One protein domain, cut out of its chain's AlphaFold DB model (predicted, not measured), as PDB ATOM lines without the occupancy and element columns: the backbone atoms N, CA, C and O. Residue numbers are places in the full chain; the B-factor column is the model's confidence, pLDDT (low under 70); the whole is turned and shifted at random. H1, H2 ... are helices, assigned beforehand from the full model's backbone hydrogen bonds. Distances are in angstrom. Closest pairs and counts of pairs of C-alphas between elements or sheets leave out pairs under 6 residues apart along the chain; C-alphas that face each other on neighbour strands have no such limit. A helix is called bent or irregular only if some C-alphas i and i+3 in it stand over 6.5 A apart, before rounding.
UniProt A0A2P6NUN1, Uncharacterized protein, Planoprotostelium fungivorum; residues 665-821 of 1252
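This is residues 665 to 821 of the 1252 residues of an uncharacterized protein of Planoprotostelium fungivorum (UniProt A0A2P6NUN1). A long up-and-down bundle, each helix running against the one before it: the longest helix, H4, runs through the middle, with H1 along one side and H5 along the other. The shorter H2 and H3, side by side, cover one half of the length, H2 packing on H1 and H3 on H4 and H5. At the other end residues 665 to 676 of H1 and the turn at residues 787 to 792 stick out. The printed part has 157 residues with five named helices, H1 to H5 in chain order, and no named strand; its class is all helix. It is loose, with a radius of gyration of the C-alphas of 19.4 A, and elongated, spanning 68 by 36 by 21 A.

H4, residues 750 to 788, and H3, residues 732 to 743, are the hub, touching three helices each. H4 touches H5, residues 793 to 821, with residues 768 to 786 alone; they form a hairpin at a shallow tilt of 9 degrees, and their closest C-alphas, of Ile 786 and Glu 793, are 5.3 A apart. H4 touches H1, residues 665 to 701, opposite ways at a shallow tilt of 17 degrees, closest at the C-alphas of Thr 688 and Ser 762, 6.3 A. H3 and H4 form a hairpin, closest at the C-alphas of Ile 738 and Val 761, 6.8 A. H3 also touches H5, the same way, closest at the C-alphas of Ser 737 and Leu 815, 6.2 A. H2, residues 709 to 727, forms a hairpin with H3 at a shallow tilt of 33 degrees, only just short of steep, closest at the C-alphas of Glu 716 and His 739, 6.2 A. H2 touches residues 683 to 695 of H1, closest at the C-alphas of Leu 691 and Thr 719, 6.9 A. H1 is apart from H3 and H5, and H2 from H4 and H5. In H3 every O i to N i+4 pair is within hydrogen-bond range; the counts are 29 of 33 in H1, 13 of 15 in H2, 33 of 35 in H4 and 23 of 25 in H5.

H4 is 55.5 A long, from C-alpha 750 at (145.020, 116.265, 134.973) to C-alpha 788; it is irregular, with C-alphas 752 and 755 at 7.5 A. H1, 53.7 A, begins at C-alpha 665 (168.433, 70.911, 133.350). H5, 43.1 A, ends at C-alpha 821 (132.753, 101.927, 126.884) and is only just irregular, with C-alphas 818 and 821 at 6.7 A. H2 measures 26.5 A and H3 16.0 A.

The C-alphas of Ser 704 and Thr 791, the two farthest apart, are 68.3 A from each other. The printed part has no cut and no long link. Mean pLDDT of the printed part is 82.7; residues 665 to 687, 698, 702 to 705, 727 to 729 and 821 are under 70.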
ATOM      1  N   GLU A 665     169.697  70.391 133.912       68.56
ATOM      2  CA  GLU A 665     168.433  70.911 133.350       68.56
ATOM      3  C   GLU A 665     167.593  71.629 134.442       68.56
ATOM      4  O   GLU A 665     167.178  72.766 134.223       68.56
ATOM      5  N   GLU A 666     167.421  71.052 135.643       66.25
ATOM      6  CA  GLU A 666     166.688  71.694 136.758       66.25
ATOM      7  C   GLU A 666     167.338  73.009 137.256       66.25
ATOM      8  O   GLU A 666     166.633  73.988 137.528       66.25
ATOM      9  N   GLU A 667     168.671  73.072 137.395       62.19
ATOM     10  CA  GLU A 667     169.373  74.286 137.853       62.19
ATOM     11  C   GLU A 667     169.451  75.378 136.752       62.19
ATOM     12  O   GLU A 667     169.388  76.575 137.071       62.19
ATOM     13  N   GLU A 668     169.506  75.018 135.462       66.88
ATOM     14  CA  GLU A 668     169.382  75.983 134.357       66.88
ATOM     15  C   GLU A 668     167.940  76.503 134.209       66.88
ATOM     16  O   GLU A 668     167.756  77.723 134.187       66.88
ATOM     17  N   GLU A 669     166.906  75.649 134.247       65.50
ATOM     18  CA  GLU A 669     165.502  76.097 134.179       65.50
ATOM     19  C   GLU A 669     165.155  77.033 135.351       65.50
ATOM     20  O   GLU A 669     164.589  78.116 135.161       65.50
ATOM     21  N   ALA A 670     165.561  76.676 136.576       48.62
ATOM     22  CA  ALA A 670     165.327  77.499 137.760       48.62
ATOM     23  C   ALA A 670     166.034  78.866 137.688       48.62
ATOM     24  O   ALA A 670     165.514  79.863 138.208       48.62
ATOM     25  N   THR A 671     167.205  78.950 137.044       49.28
ATOM     26  CA  THR A 671     167.925  80.224 136.881       49.28
ATOM     27  C   THR A 671     167.437  81.050 135.691       49.28
ATOM     28  O   THR A 671     167.438  82.283 135.798       49.28
ATOM     29  N   GLU A 672     166.938  80.425 134.623       56.25
ATOM     30  CA  GLU A 672     166.230  81.107 133.536       56.25
ATOM     31  C   GLU A 672     164.924  81.725 134.053       56.25
ATOM     32  O   GLU A 672     164.790  82.954 134.021       56.25
ATOM     33  N   LEU A 673     164.044  80.923 134.669       47.44
ATOM     34  CA  LEU A 673     162.804  81.375 135.319       47.44
ATOM     35  C   LEU A 673     163.059  82.495 136.338       47.44
ATOM     36  O   LEU A 673     162.363  83.514 136.347       47.44
ATOM     37  N   SER A 674     164.087  82.354 137.184       39.28
ATOM     38  CA  SER A 674     164.441  83.400 138.149       39.28
ATOM     39  C   SER A 674     164.964  84.681 137.491       39.28
ATOM     40  O   SER A 674     164.934  85.727 138.143       39.28
ATOM     41  N   SER A 675     165.474  84.634 136.259       42.50
ATOM     42  CA  SER A 675     165.924  85.827 135.536       42.50
ATOM     43  C   SER A 675     164.755  86.527 134.841       42.50
ATOM     44  O   SER A 675     164.521  87.711 135.104       42.50
ATOM     45  N   GLU A 676     163.963  85.765 134.086       51.50
ATOM     46  CA  GLU A 676     162.769  86.178 133.343       51.50
ATOM     47  C   GLU A 676     161.798  86.946 134.259       51.50
ATOM     48  O   GLU A 676     161.482  88.113 134.017       51.50
ATOM     49  N   TYR A 677     161.472  86.376 135.425       47.75
ATOM     50  CA  TYR A 677     160.564  86.988 136.405       47.75
ATOM     51  C   TYR A 677     161.124  88.236 137.119       47.75
ATOM     52  O   TYR A 677     160.372  88.961 137.783       47.75
ATOM     53  N   THR A 678     162.430  88.529 137.027       49.16
ATOM     54  CA  THR A 678     162.992  89.738 137.661       49.16
ATOM     55  C   THR A 678     162.888  90.982 136.791       49.16
ATOM     56  O   THR A 678     162.564  92.049 137.325       49.16
ATOM     57  N   ASP A 679     163.102  90.880 135.480       52.47
ATOM     58  CA  ASP A 679     163.090  92.057 134.604       52.47
ATOM     59  C   ASP A 679     161.668  92.601 134.361       52.47
ATOM     60  O   ASP A 679     161.501  93.802 134.150       52.47
ATOM     61  N   GLU A 680     160.621  91.788 134.528       55.84
ATOM     62  CA  GLU A 680     159.210  92.176 134.353       55.84
ATOM     63  C   GLU A 680     158.651  93.040 135.494       55.84
ATOM     64  O   GLU A 680     158.012  94.069 135.254       55.84
ATOM     65  N   PHE A 681     158.915  92.683 136.760       53.34
ATOM     66  CA  PHE A 681     158.537  93.548 137.887       53.34
ATOM     67  C   PHE A 681     159.276  94.885 137.785       53.34
ATOM     68  O   PHE A 681     158.712  95.939 138.101       53.34
ATOM     69  N   PHE A 682     160.519  94.865 137.289       55.34
ATOM     70  CA  PHE A 682     161.231  96.076 136.903       55.34
ATOM     71  C   PHE A 682     160.556  96.788 135.724       55.34
ATOM     72  O   PHE A 682     160.395  98.002 135.818       55.34
ATOM     73  N   ALA A 683     160.088  96.097 134.682       57.09
ATOM     74  CA  ALA A 683     159.351  96.690 133.568       57.09
ATOM     75  C   ALA A 683     158.095  97.429 134.055       57.09
ATOM     76  O   ALA A 683     158.017  98.643 133.853       57.09
ATOM     77  N   LYS A 684     157.189  96.785 134.811       63.19
ATOM     78  CA  LYS A 684     156.010  97.455 135.403       63.19
ATOM     79  C   LYS A 684     156.433  98.646 136.268       63.19
ATOM     80  O   LYS A 684     156.002  99.774 136.038       63.19
ATOM     81  N   GLN A 685     157.363  98.447 137.206       68.06
ATOM     82  CA  GLN A 685     157.852  99.515 138.091       68.06
ATOM     83  C   GLN A 685     158.579 100.660 137.369       68.06
ATOM     84  O   GLN A 685     158.656 101.754 137.941       68.06
ATOM     85  N   ILE A 686     159.151 100.438 136.185       67.44
ATOM     86  CA  ILE A 686     159.795 101.465 135.361       67.44
ATOM     87  C   ILE A 686     158.749 102.170 134.503       67.44
ATOM     88  O   ILE A 686     158.775 103.396 134.468       67.44
ATOM     89  N   ILE A 687     157.814 101.451 133.877       66.12
ATOM     90  CA  ILE A 687     156.756 102.045 133.050       66.12
ATOM     91  C   ILE A 687     155.852 102.928 133.914       66.12
ATOM     92  O   ILE A 687     155.734 104.111 133.610       66.12
ATOM     93  N   THR A 688     155.336 102.445 135.054       70.06
ATOM     94  CA  THR A 688     154.519 103.267 135.972       70.06
ATOM     95  C   THR A 688     155.271 104.522 136.434       70.06
ATOM     96  O   THR A 688     154.707 105.615 136.434       70.06
ATOM     97  N   LYS A 689     156.567 104.412 136.777       76.31
ATOM     98  CA  LYS A 689     157.384 105.580 137.170       76.31
ATOM     99  C   LYS A 689     157.715 106.509 136.008       76.31
ATOM    100  O   LYS A 689     157.912 107.695 136.236       76.31
ATOM    101  N   ARG A 690     157.822 105.996 134.785       70.31
ATOM    102  CA  ARG A 690     158.113 106.790 133.590       70.31
ATOM    103  C   ARG A 690     156.856 107.511 133.106       70.31
ATOM    104  O   ARG A 690     156.980 108.672 132.746       70.31
ATOM    105  N   LEU A 691     155.671 106.907 133.231       73.00
ATOM    106  CA  LEU A 691     154.381 107.600 133.131       73.00
ATOM    107  C   LEU A 691     154.282 108.718 134.178       73.00
ATOM    108  O   LEU A 691     154.026 109.866 133.831       73.00
ATOM    109  N   ASP A 692     154.539 108.401 135.453       79.56
ATOM    110  CA  ASP A 692     154.491 109.372 136.552       79.56
ATOM    111  C   ASP A 692     155.446 110.556 136.315       79.56
ATOM    112  O   ASP A 692     155.028 111.708 136.436       79.56
ATOM    113  N   LEU A 693     156.687 110.288 135.887       78.94
ATOM    114  CA  LEU A 693     157.667 111.311 135.508       78.94
ATOM    115  C   LEU A 693     157.244 112.116 134.273       78.94
ATOM    116  O   LEU A 693     157.302 113.336 134.333       78.94
ATOM    117  N   LEU A 694     156.763 111.488 133.195       72.06
ATOM    118  CA  LEU A 694     156.272 112.201 132.004       72.06
ATOM    119  C   LEU A 694     155.093 113.127 132.347       72.06
ATOM    120  O   LEU A 694     155.026 114.256 131.861       72.06
ATOM    121  N   ILE A 695     154.190 112.688 133.228       75.94
ATOM    122  CA  ILE A 695     153.073 113.505 133.715       75.94
ATOM    123  C   ILE A 695     153.571 114.617 134.661       75.94
ATOM    124  O   ILE A 695     153.004 115.707 134.657       75.94
ATOM    125  N   LEU A 696     154.624 114.393 135.458       77.62
ATOM    126  CA  LEU A 696     155.234 115.424 136.313       77.62
ATOM    127  C   LEU A 696     155.989 116.486 135.503       77.62
ATOM    128  O   LEU A 696     155.710 117.670 135.685       77.62
ATOM    129  N   ASP A 697     156.870 116.084 134.586       75.44
ATOM    130  CA  ASP A 697     157.605 116.980 133.682       75.44
ATOM    131  C   ASP A 697     156.625 117.833 132.856       75.44
ATOM    132  O   ASP A 697     156.822 119.039 132.680       75.44
ATOM    133  N   PHE A 698     155.510 117.236 132.418       68.19
ATOM    134  CA  PHE A 698     154.415 117.961 131.780       68.19
ATOM    135  C   PHE A 698     153.749 118.991 132.721       68.19
ATOM    136  O   PHE A 698     153.557 120.152 132.346       68.19
ATOM    137  N   LEU A 699     153.405 118.587 133.949       70.94
ATOM    138  CA  LEU A 699     152.744 119.450 134.937       70.94
ATOM    139  C   LEU A 699     153.626 120.611 135.423       70.94
ATOM    140  O   LEU A 699     153.091 121.680 135.725       70.94
ATOM    141  N   GLU A 700     154.952 120.447 135.471       77.38
ATOM    142  CA  GLU A 700     155.883 121.554 135.741       77.38
ATOM    143  C   GLU A 700     155.903 122.587 134.596       77.38
ATOM    144  O   GLU A 700     156.118 123.777 134.846       77.38
ATOM    145  N   GLY A 701     155.620 122.165 133.357       74.94
ATOM    146  CA  GLY A 701     155.519 123.044 132.188       74.94
ATOM    147  C   GLY A 701     154.211 123.843 132.098       74.94
ATOM    148  O   GLY A 701     154.234 124.995 131.661       74.94
ATOM    149  N   ASN A 702     153.076 123.268 132.516       66.50
ATOM    150  CA  ASN A 702     151.761 123.922 132.471       66.50
ATOM    151  C   ASN A 702     150.922 123.643 133.739       66.50
ATOM    152  O   ASN A 702     150.147 122.685 133.774       66.50
ATOM    153  N   PRO A 703     150.967 124.519 134.764       57.94
ATOM    154  CA  PRO A 703     150.229 124.327 136.018       57.94
ATOM    155  C   PRO A 703     148.716 124.608 135.911       57.94
ATOM    156  O   PRO A 703     148.030 124.668 136.932       57.94
ATOM    157  N   SER A 704     148.174 124.835 134.707       56.34
ATOM    158  CA  SER A 704     146.773 125.217 134.514       56.34
ATOM    159  C   SER A 704     146.084 124.490 133.357       56.34
ATOM    160  O   SER A 704     146.278 124.854 132.200       56.34
ATOM    161  N   ARG A 705     145.135 123.621 133.739       67.19
ATOM    162  CA  ARG A 705     144.000 123.078 132.962       67.19
ATOM    163  C   ARG A 705     144.295 121.996 131.915       67.19
ATOM    164  O   ARG A 705     144.822 122.295 130.854       67.19
ATOM    165  N   LYS A 706     143.677 120.834 132.178       79.06
ATOM    166  CA  LYS A 706     143.198 119.806 131.232       79.06
ATOM    167  C   LYS A 706     144.225 119.107 130.334       79.06
ATOM    168  O   LYS A 706     145.167 119.698 129.818       79.06
ATOM    169  N   PHE A 707     143.962 117.832 130.069       79.56
ATOM    170  CA  PHE A 707     144.584 117.118 128.960       79.56
ATOM    171  C   PHE A 707     144.115 117.724 127.625       79.56
ATOM    172  O   PHE A 707     142.932 117.649 127.294       79.56
ATOM    173  N   THR A 708     145.027 118.337 126.864       82.50
ATOM    174  CA  THR A 708     144.770 118.775 125.478       82.50
ATOM    175  C   THR A 708     145.171 117.669 124.501       82.50
ATOM    176  O   THR A 708     146.006 116.828 124.834       82.50
ATOM    177  N   SER A 709     144.631 117.686 123.278       82.06
ATOM    178  CA  SER A 709     144.954 116.672 122.260       82.06
ATOM    179  C   SER A 709     146.452 116.618 121.914       82.06
ATOM    180  O   SER A 709     147.008 115.536 121.779       82.06
ATOM    181  N   GLU A 710     147.139 117.764 121.837       82.62
ATOM    182  CA  GLU A 710     148.584 117.834 121.556       82.62
ATOM    183  C   GLU A 710     149.433 117.262 122.707       82.62
ATOM    184  O   GLU A 710     150.387 116.511 122.486       82.62
ATOM    185  N   ASN A 711     149.035 117.551 123.950       76.56
ATOM    186  CA  ASN A 711     149.713 117.052 125.145       76.56
ATOM    187  C   ASN A 711     149.488 115.543 125.326       76.56
ATOM    188  O   ASN A 711     150.425 114.827 125.681       76.56
ATOM    189  N   LEU A 712     148.280 115.050 125.026       80.31
ATOM    190  CA  LEU A 712     147.990 113.615 125.010       80.31
ATOM    191  C   LEU A 712     148.764 112.903 123.910       80.31
ATOM    192  O   LEU A 712     149.473 111.972 124.246       80.31
ATOM    193  N   LYS A 713     148.754 113.380 122.658       82.88
ATOM    194  CA  LYS A 713     149.549 112.784 121.565       82.88
ATOM    195  C   LYS A 713     151.043 112.711 121.879       82.88
ATOM    196  O   LYS A 713     151.720 111.758 121.507       82.88
ATOM    197  N   THR A 714     151.561 113.698 122.609       83.25
ATOM    198  CA  THR A 714     152.946 113.688 123.094       83.25
ATOM    199  C   THR A 714     153.164 112.614 124.168       83.25
ATOM    200  O   THR A 714     154.130 111.858 124.095       83.25
ATOM    201  N   MET A 715     152.265 112.516 125.152       80.81
ATOM    202  CA  MET A 715     152.322 111.530 126.241       80.81
ATOM    203  C   MET A 715     152.107 110.090 125.754       80.81
ATOM    204  O   MET A 715     152.837 109.193 126.159       80.81
ATOM    205  N   GLU A 716     151.140 109.898 124.864       85.00
ATOM    206  CA  GLU A 716     150.817 108.697 124.094       85.00
ATOM    207  C   GLU A 716     152.047 108.203 123.337       85.00
ATOM    208  O   GLU A 716     152.552 107.124 123.649       85.00
ATOM    209  N   LYS A 717     152.608 109.034 122.443       86.62
ATOM    210  CA  LYS A 717     153.822 108.690 121.700       86.62
ATOM    211  C   LYS A 717     154.955 108.303 122.646       86.62
ATOM    212  O   LYS A 717     155.532 107.236 122.476       86.62
ATOM    213  N   TYR A 718     155.259 109.120 123.659       84.00
ATOM    214  CA  TYR A 718     156.328 108.792 124.610       84.00
ATOM    215  C   TYR A 718     156.039 107.547 125.452       84.00
ATOM    216  O   TYR A 718     156.992 106.920 125.908       84.00
ATOM    217  N   THR A 719     154.775 107.183 125.672       79.94
ATOM    218  CA  THR A 719     154.386 105.958 126.381       79.94
ATOM    219  C   THR A 719     154.638 104.746 125.497       79.94
ATOM    220  O   THR A 719     155.442 103.901 125.881       79.94
ATOM    221  N   ILE A 720     154.056 104.715 124.294       82.88
ATOM    222  CA  ILE A 720     154.237 103.636 123.311       82.88
ATOM    223  C   ILE A 720     155.733 103.479 122.991       82.88
ATOM    224  O   ILE A 720     156.318 102.436 123.270       82.88
ATOM    225  N   GLU A 721     156.410 104.554 122.575       84.19
ATOM    226  CA  GLU A 721     157.851 104.567 122.275       84.19
ATOM    227  C   GLU A 721     158.715 104.158 123.485       84.19
ATOM    228  O   GLU A 721     159.784 103.577 123.309       84.19
ATOM    229  N   SER A 722     158.281 104.401 124.729       79.44
ATOM    230  CA  SER A 722     159.017 103.928 125.912       79.44
ATOM    231  C   SER A 722     158.782 102.456 126.247       79.44
ATOM    232  O   SER A 722     159.605 101.906 126.977       79.44
ATOM    233  N   ILE A 723     157.696 101.836 125.778       75.31
ATOM    234  CA  ILE A 723     157.381 100.427 126.047       75.31
ATOM    235  C   ILE A 723     157.884  99.553 124.892       75.31
ATOM    236  O   ILE A 723     158.658  98.631 125.145       75.31
ATOM    237  N   THR A 724     157.584  99.900 123.635       79.56
ATOM    238  CA  THR A 724     158.046  99.173 122.436       79.56
ATOM    239  C   THR A 724     159.571  99.027 122.405       79.56
ATOM    240  O   THR A 724     160.080  97.924 122.227       79.56
ATOM    241  N   ASN A 725     160.318 100.098 122.708       77.25
ATOM    242  CA  ASN A 725     161.790 100.071 122.799       77.25
ATOM    243  C   ASN A 725     162.349  99.299 124.019       77.25
ATOM    244  O   ASN A 725     163.561  99.313 124.243       77.25
ATOM    245  N   ARG A 726     161.502  98.695 124.864       71.00
ATOM    246  CA  ARG A 726     161.911  98.013 126.104       71.00
ATOM    247  C   ARG A 726     161.476  96.564 126.203       71.00
ATOM    248  O   ARG A 726     162.229  95.785 126.772       71.00
ATOM    249  N   THR A 727     160.267  96.236 125.760       64.50
ATOM    250  CA  THR A 727     159.651  94.941 126.075       64.50
ATOM    251  C   THR A 727     159.596  93.985 124.893       64.50
ATOM    252  O   THR A 727     159.436  92.798 125.135       64.50
ATOM    253  N   GLN A 728     159.645  94.472 123.645       69.69
ATOM    254  CA  GLN A 728     159.286  93.720 122.420       69.69
ATOM    255  C   GLN A 728     157.856  93.113 122.412       69.69
ATOM    256  O   GLN A 728     157.392  92.663 121.374       69.69
ATOM    257  N   LEU A 729     157.124  93.206 123.528       64.75
ATOM    258  CA  LEU A 729     155.745  92.760 123.775       64.75
ATOM    259  C   LEU A 729     154.687  93.822 123.399       64.75
ATOM    260  O   LEU A 729     153.606  93.852 123.972       64.75
ATOM    261  N   MET A 730     155.021  94.761 122.512       76.81
ATOM    262  CA  MET A 730     154.067  95.737 121.969       76.81
ATOM    263  C   MET A 730     153.688  95.308 120.561       76.81
ATOM    264  O   MET A 730     154.448  95.563 119.627       76.81
ATOM    265  N   ASP A 731     152.525  94.678 120.430       89.44
ATOM    266  CA  ASP A 731     151.799  94.634 119.167       89.44
ATOM    267  C   ASP A 731     150.905  95.876 119.014       89.44
ATOM    268  O   ASP A 731     150.722  96.676 119.943       89.44
ATOM    269  N   ASP A 732     150.361  96.053 117.813       90.69
ATOM    270  CA  ASP A 732     149.539  97.217 117.483       90.69
ATOM    271  C   ASP A 732     148.205  97.222 118.256       90.69
ATOM    272  O   ASP A 732     147.675  98.288 118.566       90.69
ATOM    273  N   GLU A 733     147.684  96.053 118.648       92.31
ATOM    274  CA  GLU A 733     146.432  95.911 119.409       92.31
ATOM    275  C   GLU A 733     146.561  96.435 120.848       92.31
ATOM    276  O   GLU A 733     145.677  97.145 121.350       92.31
ATOM    277  N   LEU A 734     147.677  96.133 121.517       92.56
ATOM    278  CA  LEU A 734     148.006  96.681 122.830       92.56
ATOM    279  C   LEU A 734     148.323  98.181 122.745       92.56
ATOM    280  O   LEU A 734     147.882  98.955 123.602       92.56
ATOM    281  N   ALA A 735     149.054  98.606 121.709       91.00
ATOM    282  CA  ALA A 735     149.380 100.012 121.482       91.00
ATOM    283  C   ALA A 735     148.116 100.863 121.248       91.00
ATOM    284  O   ALA A 735     147.963 101.908 121.886       91.00
ATOM    285  N   GLU A 736     147.178 100.389 120.423       92.81
ATOM    286  CA  GLU A 736     145.883 101.036 120.176       92.81
ATOM    287  C   GLU A 736     144.992 101.024 121.429       92.81
ATOM    288  O   GLU A 736     144.333 102.012 121.753       92.81
ATOM    289  N   SER A 737     145.036  99.955 122.229       94.00
ATOM    290  CA  SER A 737     144.310  99.904 123.506       94.00
ATOM    291  C   SER A 737     144.851 100.920 124.524       94.00
ATOM    292  O   SER A 737     144.069 101.558 125.236       94.00
ATOM    293  N   ILE A 738     146.169 101.157 124.553       92.81
ATOM    294  CA  ILE A 738     146.778 102.257 125.318       92.81
ATOM    295  C   ILE A 738     146.422 103.623 124.713       92.81
ATOM    296  O   ILE A 738     146.119 104.544 125.472       92.81
ATOM    297  N   HIS A 739     146.410 103.773 123.385       91.69
ATOM    298  CA  HIS A 739     145.991 105.001 122.698       91.69
ATOM    299  C   HIS A 739     144.562 105.393 123.105       91.69
ATOM    300  O   HIS A 739     144.346 106.473 123.664       91.69
ATOM    301  N   ILE A 740     143.597 104.489 122.921       93.25
ATOM    302  CA  ILE A 740     142.183 104.680 123.275       93.25
ATOM    303  C   ILE A 740     142.030 104.973 124.774       93.25
ATOM    304  O   ILE A 740     141.315 105.906 125.159       93.25
ATOM    305  N   MET A 741     142.757 104.257 125.636       93.62
ATOM    306  CA  MET A 741     142.759 104.514 127.075       93.62
ATOM    307  C   MET A 741     143.327 105.895 127.437       93.62
ATOM    308  O   MET A 741     142.779 106.555 128.319       93.62
ATOM    309  N   ILE A 742     144.378 106.372 126.770       92.44
ATOM    310  CA  ILE A 742     144.956 107.706 126.996       92.44
ATOM    311  C   ILE A 742     143.992 108.799 126.501       92.44
ATOM    312  O   ILE A 742     143.691 109.733 127.252       92.44
ATOM    313  N   HIS A 743     143.419 108.659 125.301       91.56
ATOM    314  CA  HIS A 743     142.413 109.599 124.777       91.56
ATOM    315  C   HIS A 743     141.104 109.586 125.568       91.56
ATOM    316  O   HIS A 743     140.424 110.612 125.620       91.56
ATOM    317  N   SER A 744     140.804 108.516 126.312       93.31
ATOM    318  CA  SER A 744     139.706 108.500 127.289       93.31
ATOM    319  C   SER A 744     139.801 109.613 128.338       93.31
ATOM    320  O   SER A 744     138.788 109.981 128.940       93.31
ATOM    321  N   TYR A 745     140.997 110.161 128.580       91.69
ATOM    322  CA  TYR A 745     141.235 111.247 129.527       91.69
ATOM    323  C   TYR A 745     141.328 112.637 128.875       91.69
ATOM    324  O   TYR A 745     141.522 113.622 129.592       91.69
ATOM    325  N   LEU A 746     141.104 112.757 127.560       91.00
ATOM    326  CA  LEU A 746     140.981 114.039 126.854       91.00
ATOM    327  C   LEU A 746     139.966 114.958 127.547       91.00
ATOM    328  O   LEU A 746     138.924 114.524 128.036       91.00
ATOM    329  N   ASP A 747     140.311 116.243 127.643       89.06
ATOM    330  CA  ASP A 747     139.522 117.280 128.308       89.06
ATOM    331  C   ASP A 747     139.229 117.072 129.812       89.06
ATOM    332  O   ASP A 747     138.658 117.968 130.446       89.06
ATOM    333  N   LYS A 748     139.653 115.969 130.439       90.25
ATOM    334  CA  LYS A 748     139.568 115.780 131.896       90.25
ATOM    335  C   LYS A 748     140.668 116.580 132.612       90.25
ATOM    336  O   LYS A 748     141.695 116.926 132.025       90.25
ATOM    337  N   ASP A 749     140.453 116.918 133.886       89.25
ATOM    338  CA  ASP A 749     141.449 117.664 134.670       89.25
ATOM    339  C   ASP A 749     142.591 116.745 135.128       89.25
ATOM    340  O   ASP A 749     142.375 115.781 135.864       89.25
ATOM    341  N   ILE A 750     143.817 117.065 134.712       83.06
ATOM    342  CA  ILE A 750     145.020 116.265 134.973       83.06
ATOM    343  C   ILE A 750     145.224 116.039 136.476       83.06
ATOM    344  O   ILE A 750     145.580 114.937 136.878       83.06
ATOM    345  N   GLN A 751     144.945 117.032 137.326       82.50
ATOM    346  CA  GLN A 751     145.139 116.894 138.777       82.50
ATOM    347  C   GLN A 751     144.108 115.965 139.436       82.50
ATOM    348  O   GLN A 751     144.379 115.411 140.495       82.50
ATOM    349  N   VAL A 752     142.936 115.783 138.818       86.50
ATOM    350  CA  VAL A 752     141.861 114.909 139.326       86.50
ATOM    351  C   VAL A 752     141.973 113.492 138.759       86.50
ATOM    352  O   VAL A 752     141.559 112.535 139.407       86.50
ATOM    353  N   TYR A 753     142.528 113.344 137.553       88.12
ATOM    354  CA  TYR A 753     142.527 112.076 136.823       88.12
ATOM    355  C   TYR A 753     143.911 111.460 136.575       88.12
ATOM    356  O   TYR A 753     143.963 110.355 136.044       88.12
ATOM    357  N   LYS A 754     145.017 112.095 136.994       87.81
ATOM    358  CA  LYS A 754     146.371 111.514 136.907       87.81
ATOM    359  C   LYS A 754     146.446 110.113 137.516       87.81
ATOM    360  O   LYS A 754     146.949 109.202 136.872       87.81
ATOM    361  N   GLU A 755     145.973 109.951 138.750       87.94
ATOM    362  CA  GLU A 755     146.071 108.674 139.473       87.94
ATOM    363  C   GLU A 755     145.214 107.596 138.796       87.94
ATOM    364  O   GLU A 755     145.669 106.469 138.632       87.94
ATOM    365  N   ASN A 756     144.038 107.980 138.287       92.25
ATOM    366  CA  ASN A 756     143.149 107.097 137.533       92.25
ATOM    367  C   ASN A 756     143.780 106.650 136.199       92.25
ATOM    368  O   ASN A 756     143.800 105.457 135.923       92.25
ATOM    369  N   LEU A 757     144.363 107.565 135.410       90.25
ATOM    370  CA  LEU A 757     145.083 107.240 134.167       90.25
ATOM    371  C   LEU A 757     146.288 106.322 134.429       90.25
ATOM    372  O   LEU A 757     146.481 105.344 133.710       90.25
ATOM    373  N   ILE A 758     147.084 106.618 135.464       88.88
ATOM    374  CA  ILE A 758     148.234 105.785 135.842       88.88
ATOM    375  C   ILE A 758     147.774 104.392 136.286       88.88
ATOM    376  O   ILE A 758     148.432 103.425 135.909       88.88
ATOM    377  N   SER A 759     146.666 104.271 137.033       89.62
ATOM    378  CA  SER A 759     146.081 102.966 137.373       89.62
ATOM    379  C   SER A 759     145.646 102.242 136.107       89.62
ATOM    380  O   SER A 759     146.243 101.226 135.787       89.62
ATOM    381  N   SER A 760     144.728 102.809 135.311       92.50
ATOM    382  CA  SER A 760     144.186 102.145 134.116       92.50
ATOM    383  C   SER A 760     145.286 101.603 133.192       92.50
ATOM    384  O   SER A 760     145.218 100.446 132.785       92.50
ATOM    385  N   VAL A 761     146.336 102.391 132.918       89.75
ATOM    386  CA  VAL A 761     147.463 101.958 132.070       89.75
ATOM    387  C   VAL A 761     148.343 100.914 132.777       89.75
ATOM    388  O   VAL A 761     148.812  99.977 132.140       89.75
ATOM    389  N   SER A 762     148.555 101.033 134.092       87.75
ATOM    390  CA  SER A 762     149.269 100.039 134.914       87.75
ATOM    391  C   SER A 762     148.505  98.717 135.078       87.75
ATOM    392  O   SER A 762     149.129  97.690 135.358       87.75
ATOM    393  N   ASP A 763     147.183  98.752 134.953       90.31
ATOM    394  CA  ASP A 763     146.292  97.607 135.106       90.31
ATOM    395  C   ASP A 763     146.173  96.869 133.759       90.31
ATOM    396  O   ASP A 763     146.464  95.678 133.702       90.31
ATOM    397  N   LEU A 764     145.956  97.591 132.648       93.50
ATOM    398  CA  LEU A 764     146.047  97.058 131.275       93.50
ATOM    399  C   LEU A 764     147.400  96.375 130.999       93.50
ATOM    400  O   LEU A 764     147.440  95.236 130.545       93.50
ATOM    401  N   LEU A 765     148.518  97.032 131.333       89.25
ATOM    402  CA  LEU A 765     149.860  96.457 131.161       89.25
ATOM    403  C   LEU A 765     150.151  95.260 132.081       89.25
ATOM    404  O   LEU A 765     151.149  94.570 131.888       89.25
ATOM    405  N   TYR A 766     149.334  95.035 133.109       87.94
ATOM    406  CA  TYR A 766     149.482  93.907 134.023       87.94
ATOM    407  C   TYR A 766     148.638  92.712 133.597       87.94
ATOM    408  O   TYR A 766     149.140  91.592 133.639       87.94
ATOM    409  N   ASP A 767     147.414  92.954 133.130       90.81
ATOM    410  CA  ASP A 767     146.596  91.934 132.476       90.81
ATOM    411  C   ASP A 767     147.312  91.398 131.229       90.81
ATOM    412  O   ASP A 767     147.433  90.185 131.073       90.81
ATOM    413  N   GLU A 768     147.891  92.277 130.404       93.19
ATOM    414  CA  GLU A 768     148.704  91.879 129.249       93.19
ATOM    415  C   GLU A 768     149.885  90.983 129.648       93.19
ATOM    416  O   GLU A 768     150.050  89.894 129.107       93.19
ATOM    417  N   MET A 769     150.670  91.397 130.649       88.94
ATOM    418  CA  MET A 769     151.800  90.617 131.174       88.94
ATOM    419  C   MET A 769     151.356  89.238 131.699       88.94
ATOM    420  O   MET A 769     152.103  88.265 131.592       88.94
ATOM    421  N   ILE A 770     150.141  89.128 132.252       89.44
ATOM    422  CA  ILE A 770     149.550  87.841 132.634       89.44
ATOM    423  C   ILE A 770     149.213  87.012 131.387       89.44
ATOM    424  O   ILE A 770     149.555  85.831 131.362       89.44
ATOM    425  N   PHE A 771     148.611  87.593 130.346       93.94
ATOM    426  CA  PHE A 771     148.332  86.872 129.097       93.94
ATOM    427  C   PHE A 771     149.602  86.382 128.401       93.94
ATOM    428  O   PHE A 771     149.649  85.209 128.029       93.94
ATOM    429  N   SER A 772     150.646  87.213 128.289       89.62
ATOM    430  CA  SER A 772     151.935  86.798 127.718       89.62
ATOM    431  C   SER A 772     152.486  85.570 128.452       89.62
ATOM    432  O   SER A 772     152.803  84.569 127.813       89.62
ATOM    433  N   LYS A 773     152.489  85.594 129.793       87.94
ATOM    434  CA  LYS A 773     152.944  84.472 130.633       87.94
ATOM    435  C   LYS A 773     152.078  83.223 130.532       87.94
ATOM    436  O   LYS A 773     152.616  82.120 130.549       87.94
ATOM    437  N   VAL A 774     150.752  83.362 130.483       94.88
ATOM    438  CA  VAL A 774     149.846  82.208 130.357       94.88
ATOM    439  C   VAL A 774     150.046  81.543 128.996       94.88
ATOM    440  O   VAL A 774     150.173  80.322 128.948       94.88
ATOM    441  N   ILE A 775     150.180  82.328 127.923       95.25
ATOM    442  CA  ILE A 775     150.515  81.824 126.586       95.25
ATOM    443  C   ILE A 775     151.885  81.135 126.602       95.25
ATOM    444  O   ILE A 775     151.960  79.972 126.227       95.25
ATOM    445  N   GLN A 776     152.943  81.785 127.104       93.25
ATOM    446  CA  GLN A 776     154.290  81.196 127.200       93.25
ATOM    447  C   GLN A 776     154.325  79.905 128.029       93.25
ATOM    448  O   GLN A 776     155.034  78.969 127.672       93.25
ATOM    449  N   LYS A 777     153.576  79.831 129.137       95.31
ATOM    450  CA  LYS A 777     153.550  78.634 129.984       95.31
ATOM    451  C   LYS A 777     152.776  77.483 129.341       95.31
ATOM    452  O   LYS A 777     153.213  76.343 129.459       95.31
ATOM    453  N   VAL A 778     151.653  77.761 128.679       96.62
ATOM    454  CA  VAL A 778     150.917  76.745 127.908       96.62
ATOM    455  C   VAL A 778     151.768  76.260 126.732       96.62
ATOM    456  O   VAL A 778     151.878  75.059 126.522       96.62
ATOM    457  N   ASP A 779     152.446  77.174 126.037       97.12
ATOM    458  CA  ASP A 779     153.378  76.862 124.952       97.12
ATOM    459  C   ASP A 779     154.522  75.946 125.422       97.12
ATOM    460  O   ASP A 779     154.709  74.864 124.867       97.12
ATOM    461  N   ARG A 780     155.222  76.314 126.508       95.25
ATOM    462  CA  ARG A 780     156.307  75.503 127.090       95.25
ATOM    463  C   ARG A 780     155.812  74.129 127.559       95.25
ATOM    464  O   ARG A 780     156.404  73.125 127.184       95.25
ATOM    465  N   SER A 781     154.683  74.079 128.271       96.62
ATOM    466  CA  SER A 781     154.082  72.825 128.755       96.62
ATOM    467  C   SER A 781     153.713  71.867 127.618       96.62
ATOM    468  O   SER A 781     153.877  70.662 127.772       96.62
ATOM    469  N   TYR A 782     153.240  72.379 126.476       97.88
ATOM    470  CA  TYR A 782     152.992  71.542 125.302       97.88
ATOM    471  C   TYR A 782     154.287  71.101 124.612       97.88
ATOM    472  O   TYR A 782     154.348  69.982 124.118       97.88
ATOM    473  N   LEU A 783     155.325  71.941 124.563       96.06
ATOM    474  CA  LEU A 783     156.627  71.560 123.997       96.06
ATOM    475  C   LEU A 783     157.329  70.479 124.840       96.06
ATOM    476  O   LEU A 783     157.962  69.589 124.276       96.06
ATOM    477  N   GLU A 784     157.167  70.515 126.164       95.88
ATOM    478  CA  GLU A 784     157.570  69.448 127.091       95.88
ATOM    479  C   GLU A 784     156.773  68.155 126.830       95.88
ATOM    480  O   GLU A 784     157.365  67.102 126.600       95.88
ATOM    481  N   GLU A 785     155.440  68.229 126.753       96.56
ATOM    482  CA  GLU A 785     154.589  67.060 126.474       96.56
ATOM    483  C   GLU A 785     154.871  66.442 125.085       96.56
ATOM    484  O   GLU A 785     154.847  65.222 124.930       96.56
ATOM    485  N   ILE A 786     155.229  67.257 124.084       96.38
ATOM    486  CA  ILE A 786     155.674  66.806 122.752       96.38
ATOM    487  C   ILE A 786     157.068  66.148 122.793       96.38
ATOM    488  O   ILE A 786     157.281  65.159 122.088       96.38
ATOM    489  N   LYS A 787     158.010  66.649 123.618       96.12
ATOM    490  CA  LYS A 787     159.349  66.045 123.832       96.12
ATOM    491  C   LYS A 787     159.210  64.595 124.323       96.12
ATOM    492  O   LYS A 787     159.939  63.722 123.845       96.12
ATOM    493  N   ASP A 788     158.240  64.350 125.207       96.06
ATOM    494  CA  ASP A 788     157.964  63.042 125.810       96.06
ATOM    495  C   ASP A 788     157.074  62.132 124.934       96.06
ATOM    496  O   ASP A 788     157.354  60.938 124.789       96.06
ATOM    497  N   LEU A 789     156.011  62.665 124.317       94.75
ATOM    498  CA  LEU A 789     154.989  61.894 123.591       94.75
ATOM    499  C   LEU A 789     155.173  61.927 122.064       94.75
ATOM    500  O   LEU A 789     154.255  62.245 121.305       94.75
ATOM    501  N   GLN A 790     156.347  61.496 121.594       91.25
ATOM    502  CA  GLN A 790     156.722  61.445 120.166       91.25
ATOM    503  C   GLN A 790     155.732  60.685 119.253       91.25
ATOM    504  O   GLN A 790     155.727  60.884 118.041       91.25
ATOM    505  N   THR A 791     154.888  59.802 119.796       93.38
ATOM    506  CA  THR A 791     153.838  59.100 119.032       93.38
ATOM    507  C   THR A 791     152.577  59.930 118.788       93.38
ATOM    508  O   THR A 791     151.783  59.565 117.923       93.38
ATOM    509  N   GLU A 792     152.375  61.023 119.530       95.44
ATOM    510  CA  GLU A 792     151.171  61.868 119.486       95.44
ATOM    511  C   GLU A 792     151.478  63.344 119.156       95.44
ATOM    512  O   GLU A 792     150.571  64.176 119.141       95.44
ATOM    513  N   GLU A 793     152.731  63.659 118.799       95.88
ATOM    514  CA  GLU A 793     153.234  64.989 118.408       95.88
ATOM    515  C   GLU A 793     152.259  65.771 117.505       95.88
ATOM    516  O   GLU A 793     151.919  66.912 117.806       95.88
ATOM    517  N   GLY A 794     151.739  65.159 116.435       96.00
ATOM    518  CA  GLY A 794     150.811  65.824 115.507       96.00
ATOM    519  C   GLY A 794     149.435  66.174 116.099       96.00
ATOM    520  O   GLY A 794     148.766  67.081 115.604       96.00
ATOM    521  N   ILE A 795     149.005  65.488 117.163       96.81
ATOM    522  CA  ILE A 795     147.777  65.807 117.908       96.81
ATOM    523  C   ILE A 795     148.068  66.934 118.903       96.81
ATOM    524  O   ILE A 795     147.322  67.915 118.956       96.81
ATOM    525  N   LEU A 796     149.172  66.827 119.645       96.69
ATOM    526  CA  LEU A 796     149.592  67.805 120.651       96.69
ATOM    527  C   LEU A 796     149.951  69.160 120.027       96.69
ATOM    528  O   LEU A 796     149.479  70.187 120.503       96.69
ATOM    529  N   LEU A 797     150.682  69.182 118.905       97.00
ATOM    530  CA  LEU A 797     150.970  70.403 118.137       97.00
ATOM    531  C   LEU A 797     149.694  71.125 117.697       97.00
ATOM    532  O   LEU A 797     149.650  72.356 117.708       97.00
ATOM    533  N   LYS A 798     148.644  70.373 117.339       97.25
ATOM    534  CA  LYS A 798     147.350  70.958 116.990       97.25
ATOM    535  C   LYS A 798     146.638  71.527 118.219       97.25
ATOM    536  O   LYS A 798     146.205  72.673 118.166       97.25
ATOM    537  N   GLN A 799     146.554  70.775 119.318       97.62
ATOM    538  CA  GLN A 799     145.928  71.255 120.560       97.62
ATOM    539  C   GLN A 799     146.631  72.508 121.101       97.62
ATOM    540  O   GLN A 799     145.968  73.502 121.392       97.62
ATOM    541  N   ARG A 800     147.969  72.498 121.122       97.44
ATOM    542  CA  ARG A 800     148.833  73.650 121.412       97.44
ATOM    543  C   ARG A 800     148.444  74.873 120.588       97.44
ATOM    544  O   ARG A 800     148.256  75.952 121.143       97.44
ATOM    545  N   GLN A 801     148.311  74.713 119.272       97.88
ATOM    546  CA  GLN A 801     147.955  75.812 118.378       97.88
ATOM    547  C   GLN A 801     146.519  76.307 118.619       97.88
ATOM    548  O   GLN A 801     146.309  77.518 118.705       97.88
ATOM    549  N   ASP A 802     145.550  75.401 118.778       97.38
ATOM    550  CA  ASP A 802     144.143  75.731 119.033       97.38
ATOM    551  C   ASP A 802     143.977  76.500 120.368       97.38
ATOM    552  O   ASP A 802     143.306  77.538 120.404       97.38
ATOM    553  N   ASP A 803     144.640  76.074 121.452       97.44
ATOM    554  CA  ASP A 803     144.565  76.754 122.756       97.44
ATOM    555  C   ASP A 803     145.399  78.053 122.815       97.44
ATOM    556  O   ASP A 803     144.955  79.027 123.428       97.44
ATOM    557  N   ILE A 804     146.538  78.156 122.114       96.88
ATOM    558  CA  ILE A 804     147.262  79.436 121.957       96.88
ATOM    559  C   ILE A 804     146.422  80.448 121.158       96.88
ATOM    560  O   ILE A 804     146.375  81.628 121.521       96.88
ATOM    561  N   ILE A 805     145.725  80.015 120.101       97.00
ATOM    562  CA  ILE A 805     144.785  80.864 119.348       97.00
ATOM    563  C   ILE A 805     143.649  81.335 120.262       97.00
ATOM    564  O   ILE A 805     143.341  82.527 120.289       97.00
ATOM    565  N   LYS A 806     143.065  80.438 121.057       97.50
ATOM    566  CA  LYS A 806     141.986  80.743 122.009       97.50
ATOM    567  C   LYS A 806     142.415  81.708 123.121       97.50
ATOM    568  O   LYS A 806     141.665  82.626 123.445       97.50
ATOM    569  N   LEU A 807     143.633  81.578 123.653       96.69
ATOM    570  CA  LEU A 807     144.200  82.533 124.616       96.69
ATOM    571  C   LEU A 807     144.433  83.920 123.997       96.69
ATOM    572  O   LEU A 807     144.139  84.931 124.636       96.69
ATOM    573  N   LYS A 808     144.896  83.987 122.740       95.69
ATOM    574  CA  LYS A 808     144.993  85.250 121.985       95.69
ATOM    575  C   LYS A 808     143.613  85.856 121.710       95.69
ATOM    576  O   LYS A 808     143.443  87.061 121.851       95.69
ATOM    577  N   GLN A 809     142.604  85.043 121.398       96.19
ATOM    578  CA  GLN A 809     141.224  85.513 121.247       96.19
ATOM    579  C   GLN A 809     140.663  86.084 122.558       96.19
ATOM    580  O   GLN A 809     140.066  87.159 122.528       96.19
ATOM    581  N   GLU A 810     140.889  85.439 123.710       96.88
ATOM    582  CA  GLU A 810     140.438  85.977 125.003       96.88
ATOM    583  C   GLU A 810     141.160  87.288 125.358       96.88
ATOM    584  O   GLU A 810     140.508  88.267 125.731       96.88
ATOM    585  N   ARG A 811     142.488  87.345 125.179       96.12
ATOM    586  CA  ARG A 811     143.285  88.576 125.312       96.12
ATOM    587  C   ARG A 811     142.670  89.703 124.485       96.12
ATOM    588  O   ARG A 811     142.331  90.755 125.027       96.12
ATOM    589  N   ASN A 812     142.468  89.470 123.192       95.12
ATOM    590  CA  ASN A 812     142.015  90.497 122.261       95.12
ATOM    591  C   ASN A 812     140.553  90.900 122.533       95.12
ATOM    592  O   ASN A 812     140.202  92.078 122.419       95.12
ATOM    593  N   GLN A 813     139.713  89.970 123.004       95.38
ATOM    594  CA  GLN A 813     138.371  90.267 123.511       95.38
ATOM    595  C   GLN A 813     138.422  91.193 124.737       95.38
ATOM    596  O   GLN A 813     137.641  92.145 124.812       95.38
ATOM    597  N   ARG A 814     139.351  90.977 125.680       92.81
ATOM    598  CA  ARG A 814     139.532  91.881 126.828       92.81
ATOM    599  C   ARG A 814     140.083  93.246 126.410       92.81
ATOM    600  O   ARG A 814     139.539  94.250 126.871       92.81
ATOM    601  N   LEU A 815     141.056  93.304 125.497       93.00
ATOM    602  CA  LEU A 815     141.539  94.560 124.900       93.00
ATOM    603  C   LEU A 815     140.374  95.348 124.273       93.00
ATOM    604  O   LEU A 815     140.135  96.499 124.631       93.00
ATOM    605  N   SER A 816     139.552  94.691 123.452       92.00
ATOM    606  CA  SER A 816     138.354  95.284 122.833       92.00
ATOM    607  C   SER A 816     137.308  95.736 123.867       92.00
ATOM    608  O   SER A 816     136.694  96.794 123.716       92.00
ATOM    609  N   SER A 817     137.137  94.995 124.969       92.12
ATOM    610  CA  SER A 817     136.203  95.357 126.049       92.12
ATOM    611  C   SER A 817     136.573  96.662 126.769       92.12
ATOM    612  O   SER A 817     135.694  97.352 127.289       92.12
ATOM    613  N   ILE A 818     137.855  97.045 126.752       87.50
ATOM    614  CA  ILE A 818     138.354  98.320 127.291       87.50
ATOM    615  C   ILE A 818     138.062  99.479 126.319       87.50
ATOM    616  O   ILE A 818     137.859 100.617 126.751       87.50
ATOM    617  N   GLN A 819     137.975  99.195 125.017       84.44
ATOM    618  CA  GLN A 819     137.671 100.171 123.965       84.44
ATOM    619  C   GLN A 819     136.159 100.480 123.881       84.44
ATOM    620  O   GLN A 819     135.752 101.637 123.744       84.44
ATOM    621  N   GLU A 820     135.307  99.461 124.038       83.06
ATOM    622  CA  GLU A 820     133.839  99.556 123.971       83.06
ATOM    623  C   GLU A 820     133.157 100.691 124.780       83.06
ATOM    624  O   GLU A 820     132.303 101.390 124.213       83.06
ATOM    625  N   PRO A 821     133.455 100.919 126.080       68.88
ATOM    626  CA  PRO A 821     132.753 101.927 126.884       68.88
ATOM    627  C   PRO A 821     132.997 103.370 126.415       68.88
ATOM    628  O   PRO A 821     132.240 104.277 126.780       68.88
TER     629      PRO A 821